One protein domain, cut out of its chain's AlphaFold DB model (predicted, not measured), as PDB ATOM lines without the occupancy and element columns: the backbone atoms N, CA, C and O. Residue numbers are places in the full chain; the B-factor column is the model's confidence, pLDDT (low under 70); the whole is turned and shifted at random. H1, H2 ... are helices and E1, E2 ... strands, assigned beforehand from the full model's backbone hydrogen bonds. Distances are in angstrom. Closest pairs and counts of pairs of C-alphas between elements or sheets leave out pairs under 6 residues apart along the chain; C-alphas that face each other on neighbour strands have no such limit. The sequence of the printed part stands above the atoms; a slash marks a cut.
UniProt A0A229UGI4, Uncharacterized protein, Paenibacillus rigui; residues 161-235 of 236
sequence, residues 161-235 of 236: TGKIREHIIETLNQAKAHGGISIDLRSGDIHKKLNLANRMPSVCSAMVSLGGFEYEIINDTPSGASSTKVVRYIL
ATOM      1  N   THR A 161       0.479 -49.756   9.017       75.00
ATOM      2  CA  THR A 161       1.921 -50.057   9.139       75.00
ATOM      3  C   THR A 161       2.812 -48.865   8.774       75.00
ATOM      4  O   THR A 161       3.814 -48.634   9.446       75.00
ATOM      5  N   GLY A 162       2.427 -48.075   7.771       72.56
ATOM      6  CA  GLY A 162       3.141 -46.868   7.359       72.56
ATOM      7  C   GLY A 162       3.155 -45.789   8.406       72.56
ATOM      8  O   GLY A 162       4.216 -45.302   8.777       72.56
ATOM      9  N   LYS A 163       1.983 -45.508   8.977       77.12
ATOM     10  CA  LYS A 163       1.856 -44.570  10.099       77.12
ATOM     11  C   LYS A 163       2.696 -44.994  11.304       77.12
ATOM     12  O   LYS A 163       3.254 -44.149  11.996       77.12
ATOM     13  N   ILE A 164       2.806 -46.303  11.554       84.25
ATOM     14  CA  ILE A 164       3.685 -46.832  12.605       84.25
ATOM     15  C   ILE A 164       5.155 -46.564  12.254       84.25
ATOM     16  O   ILE A 164       5.896 -46.089  13.111       84.25
ATOM     17  N   ARG A 165       5.584 -46.836  11.014       86.62
ATOM     18  CA  ARG A 165       6.964 -46.579  10.564       86.62
ATOM     19  C   ARG A 165       7.316 -45.094  10.614       86.62
ATOM     20  O   ARG A 165       8.367 -44.759  11.148       86.62
ATOM     21  N   GLU A 166       6.435 -44.222  10.132       81.06
ATOM     22  CA  GLU A 166       6.597 -42.763  10.170       81.06
ATOM     23  C   GLU A 166       6.766 -42.270  11.610       81.06
ATOM     24  O   GLU A 166       7.752 -41.604  11.915       81.06
ATOM     25  N   HIS A 167       5.894 -42.704  12.525       85.38
ATOM     26  CA  HIS A 167       6.007 -42.349  13.938       85.38
ATOM     27  C   HIS A 167       7.335 -42.799  14.564       85.38
ATOM     28  O   HIS A 167       7.934 -42.073  15.365       85.38
ATOM     29  N   ILE A 168       7.812 -43.998  14.208       89.31
ATOM     30  CA  ILE A 168       9.110 -44.484  14.679       89.31
ATOM     31  C   ILE A 168      10.220 -43.585  14.125       89.31
ATOM     32  O   ILE A 168      11.004 -43.069  14.912       89.31
ATOM     33  N   ILE A 169      10.247 -43.329  12.815       88.06
ATOM     34  CA  ILE A 169      11.259 -42.483  12.159       88.06
ATOM     35  C   ILE A 169      11.292 -41.076  12.766       88.06
ATOM     36  O   ILE A 169      12.370 -40.568  13.069       88.06
ATOM     37  N   GLU A 170      10.137 -40.453  12.996       84.50
ATOM     38  CA  GLU A 170      10.042 -39.154  13.670       84.50
ATOM     39  C   GLU A 170      10.655 -39.192  15.071       84.50
ATOM     40  O   GLU A 170      11.422 -38.300  15.434       84.50
ATOM     41  N   THR A 171      10.372 -40.246  15.841       88.81
ATOM     42  CA  THR A 171      10.937 -40.435  17.184       88.81
ATOM     43  C   THR A 171      12.461 -40.591  17.130       88.81
ATOM     44  O   THR A 171      13.168 -39.984  17.938       88.81
ATOM     45  N   LEU A 172      12.985 -41.347  16.157       88.56
ATOM     46  CA  LEU A 172      14.429 -41.516  15.949       88.56
ATOM     47  C   LEU A 172      15.099 -40.188  15.568       88.56
ATOM     48  O   LEU A 172      16.115 -39.815  16.154       88.56
ATOM     49  N   ASN A 173      14.508 -39.440  14.635       85.50
ATOM     50  CA  ASN A 173      15.026 -38.148  14.185       85.50
ATOM     51  C   ASN A 173      15.015 -37.103  15.304       85.50
ATOM     52  O   ASN A 173      15.978 -36.352  15.451       85.50
ATOM     53  N   GLN A 174      13.960 -37.074  16.125       86.00
ATOM     54  CA  GLN A 174      13.908 -36.215  17.306       86.00
ATOM     55  C   GLN A 174      15.006 -36.591  18.301       86.00
ATOM     56  O   GLN A 174      15.741 -35.711  18.740       86.00
ATOM     57  N   ALA A 175      15.179 -37.874  18.623       88.31
ATOM     58  CA  ALA A 175      16.237 -38.316  19.531       88.31
ATOM     59  C   ALA A 175      17.640 -37.954  19.010       88.31
ATOM     60  O   ALA A 175      18.476 -37.467  19.773       88.31
ATOM     61  N   LYS A 176      17.867 -38.096  17.698       86.94
ATOM     62  CA  LYS A 176      19.114 -37.696  17.036       86.94
ATOM     63  C   LYS A 176      19.340 -36.183  17.107       86.94
ATOM     64  O   LYS A 176      20.442 -35.748  17.428       86.94
ATOM     65  N   ALA A 177      18.308 -35.375  16.860       83.31
ATOM     66  CA  ALA A 177      18.392 -33.913  16.947       83.31
ATOM     67  C   ALA A 177      18.746 -33.418  18.362       83.31
ATOM     68  O   ALA A 177      19.373 -32.372  18.507       83.31
ATOM     69  N   HIS A 178      18.403 -34.190  19.396       87.50
ATOM     70  CA  HIS A 178      18.786 -33.924  20.787       87.50
ATOM     71  C   HIS A 178      20.154 -34.529  21.174       87.50
ATOM     72  O   HIS A 178      20.501 -34.543  22.353       87.50
ATOM     73  N   GLY A 179      20.937 -35.023  20.210       86.56
ATOM     74  CA  GLY A 179      22.282 -35.561  20.437       86.56
ATOM     75  C   GLY A 179      22.322 -36.983  21.003       86.56
ATOM     76  O   GLY A 179      23.352 -37.399  21.532       86.56
ATOM     77  N   GLY A 180      21.221 -37.736  20.926       85.38
ATOM     78  CA  GLY A 180      21.196 -39.142  21.326       85.38
ATOM     79  C   GLY A 180      22.045 -40.016  20.398       85.38
ATOM     80  O   GLY A 180      21.972 -39.874  19.182       85.38
ATOM     81  N   ILE A 181      22.820 -40.939  20.974       89.38
ATOM     82  CA  ILE A 181      23.648 -41.920  20.238       89.38
ATOM     83  C   ILE A 181      22.842 -43.196  19.932       89.38
ATOM     84  O   ILE A 181      23.067 -43.881  18.935       89.38
ATOM     85  N   SER A 182      21.870 -43.517  20.783       92.38
ATOM     86  CA  SER A 182      20.934 -44.620  20.595       92.38
ATOM     87  C   SER A 182      19.614 -44.336  21.310       92.38
ATOM     88  O   SER A 182      19.541 -43.475  22.192       92.38
ATOM     89  N   ILE A 183      18.560 -45.052  20.921       93.44
ATOM     90  CA  ILE A 183      17.248 -44.992  21.571       93.44
ATOM     91  C   ILE A 183      16.597 -46.372  21.612       93.44
ATOM     92  O   ILE A 183      16.602 -47.103  20.621       93.44
ATOM     93  N   ASP A 184      15.997 -46.701  22.754       94.88
ATOM     94  CA  ASP A 184      15.272 -47.951  22.963       94.88
ATOM     95  C   ASP A 184      13.772 -47.699  22.807       94.88
ATOM     96  O   ASP A 184      13.176 -46.910  23.544       94.88
ATOM     97  N   LEU A 185      13.148 -48.383  21.849       93.56
ATOM     98  CA  LEU A 185      11.712 -48.301  21.608       93.56
ATOM     99  C   LEU A 185      11.037 -49.615  21.982       93.56
ATOM    100  O   LEU A 185      11.474 -50.695  21.582       93.56
ATOM    101  N   ARG A 186       9.930 -49.520  22.721       92.75
ATOM    102  CA  ARG A 186       9.103 -50.663  23.110       92.75
ATOM    103  C   ARG A 186       7.823 -50.720  22.283       92.75
ATOM    104  O   ARG A 186       7.075 -49.745  22.210       92.75
ATOM    105  N   SER A 187       7.515 -51.903  21.753       89.75
ATOM    106  CA  SER A 187       6.318 -52.160  20.940       89.75
ATOM    107  C   SER A 187       5.017 -51.725  21.635       89.75
ATOM    108  O   SER A 187       4.202 -51.001  21.062       89.75
ATOM    109  N   GLY A 188       4.837 -52.089  22.908       86.00
ATOM    110  CA  GLY A 188       3.646 -51.746  23.690       86.00
ATOM    111  C   GLY A 188       3.439 -50.244  23.916       86.00
ATOM    112  O   GLY A 188       2.294 -49.799  23.991       86.00
ATOM    113  N   ASP A 189       4.513 -49.456  23.986       89.69
ATOM    114  CA  ASP A 189       4.416 -48.007  24.195       89.69
ATOM    115  C   ASP A 189       4.000 -47.298  22.903       89.69
ATOM    116  O   ASP A 189       3.143 -46.414  22.932       89.69
ATOM    117  N   ILE A 190       4.499 -47.767  21.756       88.94
ATOM    118  CA  ILE A 190       4.053 -47.320  20.428       88.94
ATOM    119  C   ILE A 190       2.576 -47.683  20.211       88.94
ATOM    120  O   ILE A 190       1.792 -46.841  19.769       88.94
ATOM    121  N   HIS A 191       2.156 -48.896  20.596       82.94
ATOM    122  CA  HIS A 191       0.746 -49.302  20.547       82.94
ATOM    123  C   HIS A 191      -0.161 -48.364  21.356       82.94
ATOM    124  O   HIS A 191      -1.228 -47.979  20.876       82.94
ATOM    125  N   LYS A 192       0.250 -47.974  22.571       85.94
ATOM    126  CA  LYS A 192      -0.507 -47.026  23.406       85.94
ATOM    127  C   LYS A 192      -0.541 -45.632  22.789       85.94
ATOM    128  O   LYS A 192      -1.604 -45.022  22.726       85.94
ATOM    129  N   LYS A 193       0.605 -45.140  22.316       85.31
ATOM    130  CA  LYS A 193       0.752 -43.773  21.802       85.31
ATOM    131  C   LYS A 193      -0.033 -43.535  20.514       85.31
ATOM    132  O   LYS A 193      -0.593 -42.461  20.336       85.31
ATOM    133  N   LEU A 194      -0.136 -44.556  19.667       82.44
ATOM    134  CA  LEU A 194      -0.921 -44.523  18.430       82.44
ATOM    135  C   LEU A 194      -2.377 -44.999  18.612       82.44
ATOM    136  O   LEU A 194      -3.104 -45.131  17.631       82.44
ATOM    137  N   ASN A 195      -2.810 -45.259  19.853       80.50
ATOM    138  CA  ASN A 195      -4.150 -45.740  20.198       80.50
ATOM    139  C   ASN A 195      -4.571 -47.017  19.432       80.50
ATOM    140  O   ASN A 195      -5.686 -47.144  18.925       80.50
ATOM    141  N   LEU A 196      -3.654 -47.986  19.342       77.19
ATOM    142  CA  LEU A 196      -3.792 -49.227  18.568       77.19
ATOM    143  C   LEU A 196      -4.226 -50.428  19.423       77.19
ATOM    144  O   LEU A 196      -3.959 -51.570  19.058       77.19
ATOM    145  N   ALA A 197      -4.861 -50.195  20.575       59.41
ATOM    146  CA  ALA A 197      -5.071 -51.215  21.607       59.41
ATOM    147  C   ALA A 197      -5.894 -52.445  21.157       59.41
ATOM    148  O   ALA A 197      -5.826 -53.466  21.824       59.41
ATOM    149  N   ASN A 198      -6.617 -52.378  20.029       61.44
ATOM    150  CA  ASN A 198      -7.490 -53.449  19.525       61.44
ATOM    151  C   ASN A 198      -7.487 -53.579  17.982       61.44
ATOM    152  O   ASN A 198      -8.505 -53.939  17.392       61.44
ATOM    153  N   ARG A 199      -6.392 -53.220  17.293       56.03
ATOM    154  CA  ARG A 199      -6.322 -53.259  15.816       56.03
ATOM    155  C   ARG A 199      -5.016 -53.888  15.315       56.03
ATOM    156  O   ARG A 199      -3.953 -53.606  15.855       56.03
ATOM    157  N   MET A 200      -5.104 -54.691  14.251       56.09
ATOM    158  CA  MET A 200      -3.957 -55.052  13.396       56.09
ATOM    159  C   MET A 200      -3.535 -53.820  12.575       56.09
ATOM    160  O   MET A 200      -4.435 -53.065  12.193       56.09
ATOM    161  N   PRO A 201      -2.236 -53.578  12.272       57.41
ATOM    162  CA  PRO A 201      -1.103 -54.501  12.183       57.41
ATOM    163  C   PRO A 201      -0.139 -54.465  13.383       57.41
ATOM    164  O   PRO A 201      -0.204 -53.600  14.252       57.41
ATOM    165  N   SER A 202       0.776 -55.439  13.408       72.62
ATOM    166  CA  SER A 202       1.770 -55.630  14.469       72.62
ATOM    167  C   SER A 202       2.894 -54.592  14.395       72.62
ATOM    168  O   SER A 202       3.689 -54.594  13.450       72.62
ATOM    169  N   VAL A 203       3.014 -53.757  15.433       84.25
ATOM    170  CA  VAL A 203       4.134 -52.814  15.599       84.25
ATOM    171  C   VAL A 203       5.484 -53.541  15.572       84.25
ATOM    172  O   VAL A 203       6.445 -53.030  15.004       84.25
ATOM    173  N   CYS A 204       5.558 -54.768  16.098       85.31
ATOM    174  CA  CYS A 204       6.795 -55.550  16.168       85.31
ATOM    175  C   CYS A 204       7.448 -55.774  14.798       85.31
ATOM    176  O   CYS A 204       8.671 -55.734  14.696       85.31
ATOM    177  N   SER A 205       6.644 -56.003  13.752       82.31
ATOM    178  CA  SER A 205       7.143 -56.181  12.382       82.31
ATOM    179  C   SER A 205       7.580 -54.850  11.766       82.31
ATOM    180  O   SER A 205       8.613 -54.783  11.097       82.31
ATOM    181  N   ALA A 206       6.845 -53.768  12.036       86.12
ATOM    182  CA  ALA A 206       7.206 -52.429  11.576       86.12
ATOM    183  C   ALA A 206       8.563 -51.985  12.146       86.12
ATOM    184  O   ALA A 206       9.400 -51.489  11.401       86.12
ATOM    185  N   MET A 207       8.819 -52.256  13.430       88.12
ATOM    186  CA  MET A 207      10.076 -51.913  14.102       88.12
ATOM    187  C   MET A 207      11.308 -52.548  13.434       88.12
ATOM    188  O   MET A 207      12.342 -51.899  13.304       88.12
ATOM    189  N   VAL A 208      11.211 -53.796  12.975       86.56
ATOM    190  CA  VAL A 208      12.353 -54.530  12.389       86.56
ATOM    191  C   VAL A 208      12.442 -54.420  10.862       86.56
ATOM    192  O   VAL A 208      13.335 -54.997  10.257       86.56
ATOM    193  N   SER A 209      11.512 -53.701  10.226       81.06
ATOM    194  CA  SER A 209      11.468 -53.510   8.765       81.06
ATOM    195  C   SER A 209      11.784 -52.076   8.330       81.06
ATOM    196  O   SER A 209      11.523 -51.702   7.187       81.06
ATOM    197  N   LEU A 210      12.337 -51.261   9.230       79.31
ATOM    198  CA  LEU A 210      12.788 -49.904   8.933       79.31
ATOM    199  C   LEU A 210      14.126 -49.953   8.188       79.31
ATOM    200  O   LEU A 210      15.171 -50.213   8.780       79.31
ATOM    201  N   GLY A 211      14.092 -49.713   6.877       75.69
ATOM    202  CA  GLY A 211      15.308 -49.577   6.077       75.69
ATOM    203  C   GLY A 211      16.137 -48.365   6.513       75.69
ATOM    204  O   GLY A 211      15.584 -47.322   6.851       75.69
ATOM    205  N   GLY A 212      17.466 -48.499   6.491       76.50
ATOM    206  CA  GLY A 212      18.395 -47.385   6.726       76.50
ATOM    207  C   GLY A 212      18.746 -47.088   8.188       76.50
ATOM    208  O   GLY A 212      19.534 -46.177   8.424       76.50
ATOM    209  N   PHE A 213      18.230 -47.856   9.154       83.31
ATOM    210  CA  PHE A 213      18.594 -47.734  10.570       83.31
ATOM    211  C   PHE A 213      19.236 -49.026  11.082       83.31
ATOM    212  O   PHE A 213      18.684 -50.112  10.910       83.31
ATOM    213  N   GLU A 214      20.391 -48.912  11.737       87.62
ATOM    214  CA  GLU A 214      20.996 -50.031  12.465       87.62
ATOM    215  C   GLU A 214      20.273 -50.237  13.795       87.62
ATOM    216  O   GLU A 214      19.977 -49.270  14.505       87.62
ATOM    217  N   TYR A 215      19.980 -51.493  14.138       91.75
ATOM    218  CA  TYR A 215      19.257 -51.821  15.359       91.75
ATOM    219  C   TYR A 215      19.696 -53.144  15.992       91.75
ATOM    220  O   TYR A 215      20.191 -54.048  15.321       91.75
ATOM    221  N   GLU A 216      19.424 -53.274  17.290       92.44
ATOM    222  CA  GLU A 216      19.610 -54.485  18.087       92.44
ATOM    223  C   GLU A 216      18.313 -54.831  18.833       92.44
ATOM    224  O   GLU A 216      17.595 -53.956  19.320       92.44
ATOM    225  N   ILE A 217      17.989 -56.122  18.938       91.06
ATOM    226  CA  ILE A 217      16.821 -56.583  19.698       91.06
ATOM    227  C   ILE A 217      17.250 -56.808  21.149       91.06
ATOM    228  O   ILE A 217      18.008 -57.730  21.437       91.06
ATOM    229  N   ILE A 218      16.746 -55.976  22.062       93.50
ATOM    230  CA  ILE A 218      17.089 -56.028  23.493       93.50
ATOM    231  C   ILE A 218      16.210 -57.031  24.238       93.50
ATOM    232  O   ILE A 218      16.662 -57.708  25.158       93.50
ATOM    233  N   ASN A 219      14.940 -57.123  23.850       89.50
ATOM    234  CA  ASN A 219      13.997 -58.060  24.441       89.50
ATOM    235  C   ASN A 219      12.995 -58.517  23.388       89.50
ATOM    236  O   ASN A 219      12.430 -57.682  22.679       89.50
ATOM    237  N   ASP A 220      12.738 -59.820  23.319       85.25
ATOM    238  CA  ASP A 220      11.700 -60.395  22.468       85.25
ATOM    239  C   ASP A 220      11.221 -61.741  23.018       85.25
ATOM    240  O   ASP A 220      11.905 -62.414  23.787       85.25
ATOM    241  N   THR A 221      10.023 -62.135  22.613       82.38
ATOM    242  CA  THR A 221       9.491 -63.480  22.855       82.38
ATOM    243  C   THR A 221       9.887 -64.425  21.719       82.38
ATOM    244  O   THR A 221      10.051 -63.949  20.596       82.38
ATOM    245  N   PRO A 222       9.928 -65.757  21.927       76.69
ATOM    246  CA  PRO A 222      10.239 -66.720  20.862       76.69
ATOM    247  C   PRO A 222       9.354 -66.610  19.608       76.69
ATOM    248  O   PRO A 222       9.787 -66.963  18.518       76.69
ATOM    249  N   SER A 223       8.122 -66.103  19.740       75.12
ATOM    250  CA  SER A 223       7.199 -65.874  18.620       75.12
ATOM    251  C   SER A 223       7.483 -64.598  17.812       75.12
ATOM    252  O   SER A 223       6.855 -64.383  16.779       75.12
ATOM    253  N   GLY A 224       8.361 -63.710  18.290       72.00
ATOM    254  CA  GLY A 224       8.667 -62.418  17.663       72.00
ATOM    255  C   GLY A 224       7.555 -61.359  17.741       72.00
ATOM    256  O   GLY A 224       7.709 -60.260  17.195       72.00
ATOM    257  N   ALA A 225       6.435 -61.672  18.402       74.06
ATOM    258  CA  ALA A 225       5.211 -60.874  18.417       74.06
ATOM    259  C   ALA A 225       4.740 -60.575  19.853       74.06
ATOM    260  O   ALA A 225       3.732 -61.109  20.314       74.06
ATOM    261  N   SER A 226       5.462 -59.696  20.557       80.06
ATOM    262  CA  SER A 226       5.117 -59.278  21.924       80.06
ATOM    263  C   SER A 226       5.055 -57.761  22.102       80.06
ATOM    264  O   SER A 226       5.921 -57.026  21.633       80.06
ATOM    265  N   SER A 227       4.089 -57.286  22.895       82.62
ATOM    266  CA  SER A 227       4.025 -55.890  23.365       82.62
ATOM    267  C   SER A 227       5.196 -55.512  24.289       82.62
ATOM    268  O   SER A 227       5.454 -54.334  24.547       82.62
ATOM    269  N   THR A 228       5.938 -56.498  24.798       87.00
ATOM    270  CA  THR A 228       7.170 -56.289  25.569       87.00
ATOM    271  C   THR A 228       8.429 -56.256  24.709       87.00
ATOM    272  O   THR A 228       9.502 -56.042  25.267       87.00
ATOM    273  N   LYS A 229       8.324 -56.423  23.381       90.25
ATOM    274  CA  LYS A 229       9.475 -56.341  22.478       90.25
ATOM    275  C   LYS A 229      10.132 -54.964  22.563       90.25
ATOM    276  O   LYS A 229       9.430 -53.951  22.481       90.25
ATOM    277  N   VAL A 230      11.454 -54.942  22.717       93.19
ATOM    278  CA  VAL A 230      12.277 -53.726  22.775       93.19
ATOM    279  C   VAL A 230      13.355 -53.796  21.703       93.19
ATOM    280  O   VAL A 230      14.102 -54.774  21.634       93.19
ATOM    281  N   VAL A 231      13.432 -52.750  20.883       94.19
ATOM    282  CA  VAL A 231      14.441 -52.586  19.833       94.19
ATOM    283  C   VAL A 231      15.250 -51.331  20.130       94.19
ATOM    284  O   VAL A 231      14.677 -50.258  20.317       94.19
ATOM    285  N   ARG A 232      16.572 -51.478  20.176       94.31
ATOM    286  CA  ARG A 232      17.533 -50.382  20.285       94.31
ATOM    287  C   ARG A 232      17.945 -49.943  18.893       94.31
ATOM    288  O   ARG A 232      18.484 -50.757  18.156       94.31
ATOM    289  N   TYR A 233      17.738 -48.681  18.552       93.94
ATOM    290  CA  TYR A 233      18.210 -48.092  17.300       93.94
ATOM    291  C   TYR A 233      19.479 -47.288  17.547       93.94
ATOM    292  O   TYR A 233      19.550 -46.524  18.512       93.94
ATOM    293  N   ILE A 234      20.464 -47.441  16.666       91.88
ATOM    294  CA  ILE A 234      21.692 -46.648  16.668       91.88
ATOM    295  C   ILE A 234      21.460 -45.396  15.819       91.88
ATOM    296  O   ILE A 234      21.105 -45.481  14.643       91.88
ATOM    297  N   LEU A 235      21.643 -44.225  16.427       86.75
ATOM    298  CA  LEU A 235      21.379 -42.924  15.821       86.75
ATOM    299  C   LEU A 235      22.697 -42.362  15.272       86.75
ATOM    300  O   LEU A 235      23.428 -41.667  15.972       86.75
TER     301      LEU A 235
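Overview. This is residues 161 to 235 of the 236 residues of an uncharacterized protein of Paenibacillus rigui (UniProt A0A229UGI4). A small antiparallel sheet, ordered E1, E3, E2, has short H3 over one face; long H1 runs beside its E1 edge, and H2 follows E1. The 75 printed residues, mixed in class, include three named helices and three named strands: H1, E1, H2, H3, E2, E3. The whole is compact, radius of gyration of the C-alphas 11.7 A, spanning 34 by 25 by 19 A.

Along the chain. Strands are E1, residues 182 to 186; E2, 214 to 219, 16.0 A long; E3, 230 to 234. Helices are H1, 161 to 177, 24.3 A long, from C-alpha 161 (1.921, -50.057, 9.139) to C-alpha 177 (18.392, -33.913, 16.947); H2, 187 to 193; H3, 203 to 208.

Arrangement. Antiparallel neighbours E1 and E3 have N 185 and O 231 within hydrogen-bond range at 2.9 A; the hairpin E2 and E3 has N 216 and O 232 within range at 2.8 A. H3 is over E3, height 9.5 A. H1, residues 161 to 168 alone, touches H3: C-alphas 165 and 206, 5.9 A. H1 and H2 have every O i to N i+4 pair within hydrogen-bond range, H3 1 of 2.

Size, cuts and confidence. No cut or long link; pLDDT is under 70 at residues 197 to 201.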